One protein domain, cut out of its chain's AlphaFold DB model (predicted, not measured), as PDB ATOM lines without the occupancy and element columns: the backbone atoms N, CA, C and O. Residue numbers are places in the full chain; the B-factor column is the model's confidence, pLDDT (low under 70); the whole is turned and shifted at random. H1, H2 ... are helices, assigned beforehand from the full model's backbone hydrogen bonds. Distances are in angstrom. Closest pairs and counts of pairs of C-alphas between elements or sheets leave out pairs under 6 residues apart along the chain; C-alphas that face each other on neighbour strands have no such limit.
ATOM      1  N   LEU A  16     189.166 242.934 245.778       90.75
ATOM      2  CA  LEU A  16     189.463 244.260 245.259       90.75
ATOM      3  C   LEU A  16     189.093 245.345 246.278       90.75
ATOM      4  O   LEU A  16     187.917 245.507 246.619       90.75
ATOM      5  N   ARG A  17     190.081 246.119 246.738       90.19
ATOM      6  CA  ARG A  17     189.868 247.309 247.584       90.19
ATOM      7  C   ARG A  17     189.498 248.527 246.755       90.19
ATOM      8  O   ARG A  17     188.687 249.352 247.173       90.19
ATOM      9  N   TRP A  18     190.121 248.656 245.590       91.19
ATOM     10  CA  TRP A  18     189.888 249.779 244.695       91.19
ATOM     11  C   TRP A  18     188.614 249.574 243.872       91.19
ATOM     12  O   TRP A  18     188.139 248.454 243.712       91.19
ATOM     13  N   PRO A  19     188.027 250.635 243.301       91.69
ATOM     14  CA  PRO A  19     187.034 250.485 242.247       91.69
ATOM     15  C   PRO A  19     187.629 249.763 241.028       91.69
ATOM     16  O   PRO A  19     188.682 250.159 240.535       91.69
ATOM     17  N   THR A  20     186.918 248.773 240.474       92.62
ATOM     18  CA  THR A  20     187.381 247.949 239.334       92.62
ATOM     19  C   THR A  20     187.895 248.774 238.157       92.62
ATOM     20  O   THR A  20     188.938 248.465 237.599       92.62
ATOM     21  N   LYS A  21     187.214 249.873 237.809       92.50
ATOM     22  CA  LYS A  21     187.644 250.751 236.708       92.50
ATOM     23  C   LYS A  21     189.007 251.405 236.963       92.50
ATOM     24  O   LYS A  21     189.774 251.563 236.024       92.50
ATOM     25  N   LEU A  22     189.288 251.790 238.211       93.25
ATOM     26  CA  LEU A  22     190.576 252.378 238.588       93.25
ATOM     27  C   LEU A  22     191.674 251.319 238.621       93.25
ATOM     28  O   LEU A  22     192.770 251.582 238.144       93.25
ATOM     29  N   PHE A  23     191.357 250.125 239.126       93.94
ATOM     30  CA  PHE A  23     192.277 248.992 239.101       93.94
ATOM     31  C   PHE A  23     192.719 248.658 237.673       93.94
ATOM     32  O   PHE A  23     193.910 248.611 237.408       93.94
ATOM     33  N   VAL A  24     191.773 248.502 236.740       95.12
ATOM     34  CA  VAL A  24     192.092 248.183 235.340       95.12
ATOM     35  C   VAL A  24     192.917 249.295 234.693       95.12
ATOM     36  O   VAL A  24     193.960 249.020 234.114       95.12
ATOM     37  N   ALA A  25     192.505 250.559 234.843       94.94
ATOM     38  CA  ALA A  25     193.208 251.680 234.220       94.94
ATOM     39  C   ALA A  25     194.666 251.818 234.699       94.94
ATOM     40  O   ALA A  25     195.556 252.098 233.892       94.94
ATOM     41  N   GLU A  26     194.919 251.621 235.996       94.94
ATOM     42  CA  GLU A  26     196.274 251.678 236.552       94.94
ATOM     43  C   GLU A  26     197.069 250.399 236.245       94.94
ATOM     44  O   GLU A  26     198.245 250.479 235.902       94.94
ATOM     45  N   GLY A  27     196.426 249.228 236.265       93.25
ATOM     46  CA  GLY A  27     197.038 247.959 235.867       93.25
ATOM     47  C   GLY A  27     197.535 247.987 234.420       93.25
ATOM     48  O   GLY A  27     198.693 247.678 234.157       93.25
ATOM     49  N   GLU A  28     196.718 248.479 233.486       94.50
ATOM     50  CA  GLU A  28     197.128 248.688 232.092       94.50
ATOM     51  C   GLU A  28     198.271 249.699 231.951       94.50
ATOM     52  O   GLU A  28     199.113 249.579 231.059       94.50
ATOM     53  N   ARG A  29     198.300 250.733 232.801       93.94
ATOM     54  CA  ARG A  29     199.404 251.697 232.818       93.94
ATOM     55  C   ARG A  29     200.699 251.012 233.243       93.94
ATOM     56  O   ARG A  29     201.723 251.261 232.612       93.94
ATOM     57  N   ILE A  30     200.650 250.174 234.275       92.88
ATOM     58  CA  ILE A  30     201.801 249.416 234.773       92.88
ATOM     59  C   ILE A  30     202.264 248.399 233.727       92.88
ATOM     60  O   ILE A  30     203.455 248.345 233.456       92.88
ATOM     61  N   LEU A  31     201.355 247.689 233.052       91.88
ATOM     62  CA  LEU A  31     201.687 246.774 231.945       91.88
ATOM     63  C   LEU A  31     202.443 247.461 230.797       91.88
ATOM     64  O   LEU A  31     203.281 246.851 230.143       91.88
ATOM     65  N   ARG A  32     202.184 248.751 230.558       91.56
ATOM     66  CA  ARG A  32     202.901 249.548 229.549       91.56
ATOM     67  C   ARG A  32     204.273 250.044 230.015       91.56
ATOM     68  O   ARG A  32     205.018 250.597 229.204       91.56
ATOM     69  N   MET A  33     204.606 249.913 231.299       89.69
ATOM     70  CA  MET A  33     205.923 250.281 231.817       89.69
ATOM     71  C   MET A  33     206.947 249.217 231.431       89.69
ATOM     72  O   MET A  33     206.685 248.025 231.517       89.69
ATOM     73  N   THR A  34     208.139 249.654 231.042       80.19
ATOM     74  CA  THR A  34     209.248 248.763 230.701       80.19
ATOM     75  C   THR A  34     210.443 249.023 231.608       80.19
ATOM     76  O   THR A  34     210.652 250.135 232.099       80.19
ATOM     77  N   GLY A  35     211.248 247.983 231.821       79.00
ATOM     78  CA  GLY A  35     212.483 248.059 232.595       79.00
ATOM     79  C   GLY A  35     212.338 247.634 234.055       79.00
ATOM     80  O   GLY A  35     211.302 247.159 234.510       79.00
ATOM     81  N   SER A  36     213.427 247.806 234.799       75.69
ATOM     82  CA  SER A  36     213.631 247.249 236.142       75.69
ATOM     83  C   SER A  36     212.738 247.840 237.241       75.69
ATOM     84  O   SER A  36     212.733 247.324 238.354       75.69
ATOM     85  N   SER A  37     211.971 248.898 236.961       84.69
ATOM     86  CA  SER A  37     211.002 249.471 237.903       84.69
ATOM     87  C   SER A  37     209.610 248.838 237.821       84.69
ATOM     88  O   SER A  37     208.812 249.047 238.737       84.69
ATOM     89  N   TRP A  38     209.316 248.073 236.761       90.94
ATOM     90  CA  TRP A  38     207.998 247.473 236.537       90.94
ATOM     91  C   TRP A  38     207.571 246.581 237.707       90.94
ATOM     92  O   TRP A  38     206.505 246.783 238.280       90.94
ATOM     93  N   GLU A  39     208.443 245.664 238.123       88.69
ATOM     94  CA  GLU A  39     208.145 244.663 239.153       88.69
ATOM     95  C   GLU A  39     207.842 245.307 240.513       88.69
ATOM     96  O   GLU A  39     206.864 244.966 241.179       88.69
ATOM     97  N   GLY A  40     208.635 246.311 240.899       89.62
ATOM     98  CA  GLY A  40     208.407 247.067 242.129       89.62
ATOM     99  C   GLY A  40     207.082 247.832 242.107       89.62
ATOM    100  O   GLY A  40     206.365 247.857 243.110       89.62
ATOM    101  N   GLN A  41     206.728 248.410 240.956       90.25
ATOM    102  CA  GLN A  41     205.470 249.132 240.788       90.25
ATOM    103  C   GLN A  41     204.264 248.184 240.800       90.25
ATOM    104  O   GLN A  41     203.271 248.481 241.462       90.25
ATOM    105  N   ALA A  42     204.366 247.032 240.129       90.81
ATOM    106  CA  ALA A  42     203.346 245.987 240.136       90.81
ATOM    107  C   ALA A  42     203.102 245.480 241.563       90.81
ATOM    108  O   ALA A  42     201.964 245.459 242.027       90.81
ATOM    109  N   LYS A  43     204.166 245.187 242.317       90.06
ATOM    110  CA  LYS A  43     204.063 244.753 243.714       90.06
ATOM    111  C   LYS A  43     203.388 245.789 244.611       90.06
ATOM    112  O   LYS A  43     202.514 245.444 245.414       90.06
ATOM    113  N   TRP A  44     203.786 247.056 244.491       91.69
ATOM    114  CA  TRP A  44     203.174 248.143 245.257       91.69
ATOM    115  C   TRP A  44     201.683 248.275 244.930       91.69
ATOM    116  O   TRP A  44     200.848 248.292 245.833       91.69
ATOM    117  N   PHE A  45     201.345 248.262 243.641       93.50
ATOM    118  CA  PHE A  45     199.968 248.310 243.170       93.50
ATOM    119  C   PHE A  45     199.120 247.148 243.704       93.50
ATOM    120  O   PHE A  45     198.031 247.386 244.223       93.50
ATOM    121  N   LEU A  46     199.623 245.910 243.661       91.25
ATOM    122  CA  LEU A  46     198.914 244.736 244.188       91.25
ATOM    123  C   LEU A  46     198.674 244.835 245.698       91.25
ATOM    124  O   LEU A  46     197.599 244.478 246.173       91.25
ATOM    125  N   THR A  47     199.648 245.354 246.448       88.56
ATOM    126  CA  THR A  47     199.550 245.519 247.910       88.56
ATOM    127  C   THR A  47     198.472 246.534 248.304       88.56
ATOM    128  O   THR A  47     197.759 246.354 249.296       88.56
ATOM    129  N   GLU A  48     198.342 247.607 247.526       90.31
ATOM    130  CA  GLU A  48     197.375 248.673 247.786       90.31
ATOM    131  C   GLU A  48     195.973 248.321 247.280       90.31
ATOM    132  O   GLU A  48     194.971 248.541 247.972       90.31
ATOM    133  N   ALA A  49     195.889 247.774 246.068       90.75
ATOM    134  CA  ALA A  49     194.628 247.626 245.361       90.75
ATOM    135  C   ALA A  49     193.887 246.320 245.678       90.75
ATOM    136  O   ALA A  49     192.658 246.273 245.530       90.75
ATOM    137  N   LEU A  50     194.594 245.298 246.172       87.94
ATOM    138  CA  LEU A  50     194.016 244.032 246.617       87.94
ATOM    139  C   LEU A  50     194.139 243.865 248.134       87.94
ATOM    140  O   LEU A  50     195.113 244.251 248.774       87.94
ATOM    141  N   ALA A  51     193.111 243.276 248.732       81.25
ATOM    142  CA  ALA A  51     193.201 242.662 250.041       81.25
ATOM    143  C   ALA A  51     193.636 241.201 249.864       81.25
ATOM    144  O   ALA A  51     193.163 240.516 248.958       81.25
ATOM    145  N   GLY A  52     194.520 240.735 250.748       71.19
ATOM    146  CA  GLY A  52     195.056 239.374 250.720       71.19
ATOM    147  C   GLY A  52     196.547 239.327 250.381       71.19
ATOM    148  O   GLY A  52     197.244 240.337 250.455       71.19
ATOM    149  N   GLY A  53     197.030 238.130 250.048       75.75
ATOM    150  CA  GLY A  53     198.438 237.830 249.777       75.75
ATOM    151  C   GLY A  53     198.879 238.038 248.328       75.75
ATOM    152  O   GLY A  53     199.926 237.527 247.963       75.75
ATOM    153  N   ALA A  54     198.136 238.784 247.501       77.06
ATOM    154  CA  ALA A  54     198.397 238.893 246.057       77.06
ATOM    155  C   ALA A  54     199.828 239.333 245.700       77.06
ATOM    156  O   ALA A  54     200.395 238.867 244.719       77.06
ATOM    157  N   ALA A  55     200.438 240.204 246.509       78.44
ATOM    158  CA  ALA A  55     201.827 240.613 246.321       78.44
ATOM    159  C   ALA A  55     202.848 239.516 246.688       78.44
ATOM    160  O   ALA A  55     203.962 239.546 246.175       78.44
ATOM    161  N   LEU A  56     202.498 238.572 247.573       78.69
ATOM    162  CA  LEU A  56     203.292 237.359 247.804       78.69
ATOM    163  C   LEU A  56     203.093 236.360 246.664       78.69
ATOM    164  O   LEU A  56     204.075 235.830 246.160       78.69
ATOM    165  N   ASP A  57     201.855 236.148 246.223       78.06
ATOM    166  CA  ASP A  57     201.561 235.203 245.139       78.06
ATOM    167  C   ASP A  57     202.221 235.628 243.822       78.06
ATOM    168  O   ASP A  57     202.710 234.778 243.094       78.06
ATOM    169  N   PHE A  58     202.315 236.935 243.563       80.19
ATOM    170  CA  PHE A  58     203.062 237.510 242.439       80.19
ATOM    171  C   PHE A  58     204.575 237.227 242.494       80.19
ATOM    172  O   PHE A  58     205.245 237.096 241.472       80.19
ATOM    173  N   GLU A  59     205.143 237.143 243.696       78.19
ATOM    174  CA  GLU A  59     206.554 236.794 243.881       78.19
ATOM    175  C   GLU A  59     206.768 235.283 243.751       78.19
ATOM    176  O   GLU A  59     207.796 234.844 243.228       78.19
ATOM    177  N   GLU A  60     205.783 234.504 244.205       71.81
ATOM    178  CA  GLU A  60     205.779 233.043 244.217       71.81
ATOM    179  C   GLU A  60     205.172 232.400 242.960       71.81
ATOM    180  O   GLU A  60     205.113 231.167 242.916       71.81
ATOM    181  N   THR A  61     204.759 233.193 241.959       63.19
ATOM    182  CA  THR A  61     204.014 232.750 240.768       63.19
ATOM    183  C   THR A  61     204.602 231.457 240.216       63.19
ATOM    184  O   THR A  61     205.726 231.476 239.730       63.19
ATOM    185  N   PRO A  62     203.916 230.306 240.302       54.88
ATOM    186  CA  PRO A  62     204.522 229.046 239.905       54.88
ATOM    187  C   PRO A  62     204.889 229.108 238.421       54.88
ATOM    188  O   PRO A  62     204.019 229.316 237.578       54.88
ATOM    189  N   ALA A  63     206.178 228.930 238.113       53.06
ATOM    190  CA  ALA A  63     206.639 228.775 236.740       53.06
ATOM    191  C   ALA A  63     205.812 227.670 236.066       53.06
ATOM    192  O   ALA A  63     205.609 226.608 236.665       53.06
ATOM    193  N   HIS A  64     205.327 227.952 234.857       53.28
ATOM    194  CA  HIS A  64     204.477 227.090 234.038       53.28
ATOM    195  C   HIS A  64     204.809 225.596 234.214       53.28
ATOM    196  O   HIS A  64     205.925 225.157 233.926       53.28
ATOM    197  N   ARG A  65     203.852 224.813 234.731       51.94
ATOM    198  CA  ARG A  65     203.979 223.355 234.834       51.94
ATOM    199  C   ARG A  65     203.343 222.754 233.590       51.94
ATOM    200  O   ARG A  65     202.119 222.759 233.477       51.94
ATOM    201  N   ASP A  66     204.170 222.261 232.677       48.25
ATOM    202  CA  ASP A  66     203.688 221.532 231.510       48.25
ATOM    203  C   ASP A  66     202.968 220.252 231.996       48.25
ATOM    204  O   ASP A  66     203.549 219.471 232.758       48.25
ATOM    205  N   SER A  84     210.073 233.350 236.117       75.31
ATOM    206  CA  SER A  84     210.673 234.361 235.247       75.31
ATOM    207  C   SER A  84     209.883 235.673 235.317       75.31
ATOM    208  O   SER A  84     208.730 235.710 235.748       75.31
ATOM    209  N   ALA A  85     210.502 236.777 234.892       76.88
ATOM    210  CA  ALA A  85     209.800 238.056 234.786       76.88
ATOM    211  C   ALA A  85     208.642 237.995 233.772       76.88
ATOM    212  O   ALA A  85     207.637 238.667 233.970       76.88
ATOM    213  N   GLU A  86     208.767 237.163 232.733       78.94
ATOM    214  CA  GLU A  86     207.729 236.936 231.719       78.94
ATOM    215  C   GLU A  86     206.513 236.230 232.336       78.94
ATOM    216  O   GLU A  86     205.408 236.752 232.238       78.94
ATOM    217  N   ASP A  87     206.725 235.162 233.119       80.44
ATOM    218  CA  ASP A  87     205.639 234.455 233.827       80.44
ATOM    219  C   ASP A  87     204.843 235.398 234.756       80.44
ATOM    220  O   ASP A  87     203.631 235.272 234.936       80.44
ATOM    221  N   ARG A  88     205.535 236.364 235.374       84.44
ATOM    222  CA  ARG A  88     204.920 237.364 236.257       84.44
ATOM    223  C   ARG A  88     204.164 238.436 235.479       84.44
ATOM    224  O   ARG A  88     203.137 238.907 235.969       84.44
ATOM    225  N   CYS A  89     204.656 238.833 234.307       86.06
ATOM    226  CA  CYS A  89     203.939 239.730 233.403       86.06
ATOM    227  C   CYS A  89     202.630 239.091 232.940       86.06
ATOM    228  O   CYS A  89     201.588 239.725 233.086       86.06
ATOM    229  N   ASP A  90     202.675 237.833 232.495       85.38
ATOM    230  CA  ASP A  90     201.502 237.095 232.014       85.38
ATOM    231  C   ASP A  90     200.462 236.916 233.131       85.38
ATOM    232  O   ASP A  90     199.278 237.203 232.952       85.38
ATOM    233  N   TRP A  91     200.908 236.544 234.338       87.62
ATOM    234  CA  TRP A  91     200.044 236.467 235.520       87.62
ATOM    235  C   TRP A  91     199.386 237.815 235.851       87.62
ATOM    236  O   TRP A  91     198.193 237.881 236.163       87.62
ATOM    237  N   PHE A  92     200.154 238.907 235.789       89.81
ATOM    238  CA  PHE A  92     199.650 240.246 236.094       89.81
ATOM    239  C   PHE A  92     198.666 240.731 235.025       89.81
ATOM    240  O   PHE A  92     197.645 241.337 235.355       89.81
ATOM    241  N   GLU A  93     198.935 240.431 233.756       91.00
ATOM    242  CA  GLU A  93     198.040 240.721 232.641       91.00
ATOM    243  C   GLU A  93     196.719 239.961 232.763       91.00
ATOM    244  O   GLU A  93     195.649 240.564 232.620       91.00
ATOM    245  N   GLU A  94     196.763 238.672 233.106       89.50
ATOM    246  CA  GLU A  94     195.553 237.882 233.317       89.50
ATOM    247  C   GLU A  94     194.716 238.438 234.479       89.50
ATOM    248  O   GLU A  94     193.495 238.596 234.358       89.50
ATOM    249  N   LEU A  95     195.366 238.826 235.579       90.06
ATOM    250  CA  LEU A  95     194.704 239.446 236.723       90.06
ATOM    251  C   LEU A  95     194.011 240.769 236.356       90.06
ATOM    252  O   LEU A  95     192.879 241.018 236.786       90.06
ATOM    253  N   VAL A  96     194.667 241.625 235.566       91.69
ATOM    254  CA  VAL A  96     194.092 242.899 235.102       91.69
ATOM    255  C   VAL A  96     192.927 242.652 234.143       91.69
ATOM    256  O   VAL A  96     191.866 243.263 234.296       91.69
ATOM    257  N   THR A  97     193.084 241.716 233.208       91.50
ATOM    258  CA  THR A  97     192.061 241.356 232.215       91.50
ATOM    259  C   THR A  97     190.799 240.815 232.883       91.50
ATOM    260  O   THR A  97     189.678 241.188 232.527       91.50
ATOM    261  N   ARG A  98     190.966 239.982 233.915       89.75
ATOM    262  CA  ARG A  98     189.866 239.327 234.636       89.75
ATOM    263  C   ARG A  98     189.458 240.064 235.908       89.75
ATOM    264  O   ARG A  98     188.695 239.545 236.719       89.75
ATOM    265  N   ALA A  99     189.844 241.333 236.053       89.31
ATOM    266  CA  ALA A  99     189.538 242.138 237.235       89.31
ATOM    267  C   ALA A  99     188.034 242.293 237.535       89.31
ATOM    268  O   ALA A  99     187.650 242.627 238.656       89.31
ATOM    269  N   SER A 100     187.163 242.077 236.543       86.38
ATOM    270  CA  SER A 100     185.707 242.085 236.737       86.38
ATOM    271  C   SER A 100     185.174 240.864 237.500       86.38
ATOM    272  O   SER A 100     184.100 240.949 238.095       86.38
ATOM    273  N   GLU A 101     185.936 239.769 237.525       88.19
ATOM    274  CA  GLU A 101     185.626 238.538 238.257       88.19
ATOM    275  C   GLU A 101     186.077 238.615 239.723       88.19
ATOM    276  O   GLU A 101     185.594 237.859 240.570       88.19
ATOM    277  N   LEU A 102     186.959 239.568 240.046       86.38
ATOM    278  CA  LEU A 102     187.433 239.798 241.405       86.38
ATOM    279  C   LEU A 102     186.292 240.256 242.315       86.38
ATOM    280  O   LEU A 102     185.549 241.206 242.035       86.38
ATOM    281  N   ARG A 103     186.196 239.610 243.476       85.38
ATOM    282  CA  ARG A 103     185.243 240.000 244.514       85.38
ATOM    283  C   ARG A 103     185.628 241.368 245.055       85.38
ATOM    284  O   ARG A 103     186.799 241.653 245.258       85.38
ATOM    285  N   ARG A 104     184.651 242.225 245.350       84.31
ATOM    286  CA  ARG A 104     184.937 243.475 246.069       84.31
ATOM    287  C   ARG A 104     185.168 243.178 247.541       84.31
ATOM    288  O   ARG A 104     184.332 242.519 248.162       84.31
ATOM    289  N   ALA A 105     186.247 243.730 248.087       80.50
ATOM    290  CA  ALA A 105     186.487 243.727 249.517       80.50
ATOM    291  C   ALA A 105     185.303 244.414 250.203       80.50
ATOM    292  O   ALA A 105     184.972 245.575 249.936       80.50
TER     293      ALA A 105
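Overview. This is residues 16 to 66 and 84 to 105 of the 158 residues of an uncharacterized protein of Streptomyces sp. 74 (UniProt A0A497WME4). Look for a small, compact bundle of four helices set at the corners of a ring, H1 beside H2, H2 beside H3, H3 beside H4 and H4 beside H1, with H3 as the short corner and neighbours round the ring running opposite ways. At one end of the bundle both ends of the printed part come together: residues 98 to 105 follow H4 and bring the last printed C-alpha to 5.2 A from the first. The printed part has 73 residues with four named helices, in the order H1, H2, H3, H4, and no named strand; the class is all helix. The radius of gyration of the C-alphas is 11.7 A, and the C-alphas span 31 by 26 by 18 A along their three main axes.

Arrangement. Start with H1, residues 20 to 31, and go along the printed part to H2, residues 38 to 49. The two touch, and their closest C-alphas, those of Ile 30 and Ala 42, are 6.6 A apart. Their lines stand at a shallow tilt of 12 degrees, opposite ways, and the two form a helical hairpin. Next comes H3, residues 54 to 60, which H2 touches with residues 43 to 47 alone. The closest C-alphas of these two helices are those of Lys 43 and Ala 55, 5.4 A apart. Their tilt of 36 degrees is only just steep, they run opposite ways, and they too form a helical hairpin. Beyond the cut you reach H4, residues 85 to 97, which touches H3 with residues 88 to 92 alone. Look at the C-alphas of Phe 58 and Arg 88, the closest of H3 and H4, at 6.5 A; the tilt is a shallow 28 degrees, opposite ways. H4 also touches H1, with the closest C-alphas, those of Val 24 and Val 96, 5.7 A apart and a shallow tilt of 25 degrees, opposite ways. H2 and H4 are close but not clearly touching: the closest C-alphas, those of Ala 42 and Phe 92, are 7.9 A apart, and the two run the same way at 36 degrees, only just a steep tilt. H1, H2 and H4 make a bundle, a group of helices lying side by side. H1 and H3 are apart. In the backbones of H1, H2 and H4 every O i to N i+4 pair is within hydrogen-bond range; in H3 it is 2 of 3.

Along the chain. Find C-alpha 20 at (187.381, 247.949, 239.334); from there H1 runs 16.1 A, first to last C-alpha, to C-alpha 31. H2 begins at C-alpha 38, at (207.998, 247.473, 236.537), and runs 16.0 A to C-alpha 49. H3 runs from Ala 54 to Glu 60 and measures 9.6 A. H4, the longest helix with 13 residues, runs 18.2 A from Ala 85 to Thr 97, where you find C-alpha 97 at (192.061, 241.356, 232.215).

Size, cuts and confidence. The two C-alphas farthest apart are those of Pro 19 and Asp 66, at 35.1 A. Residues 67 to 83 are cut out and not printed, and C-alphas 66 and 84 are 15.1 A apart across the cut, which lies in the link from H3 to H4. Of the links that are printed whole, H2 to H3 is tight, with 4 residues, and H1 to H2 is short, with 6. The mean pLDDT of the printed part is 84.2; look to residues 61 to 66, just before the cut, for the residues under 70, where the model's confidence is low.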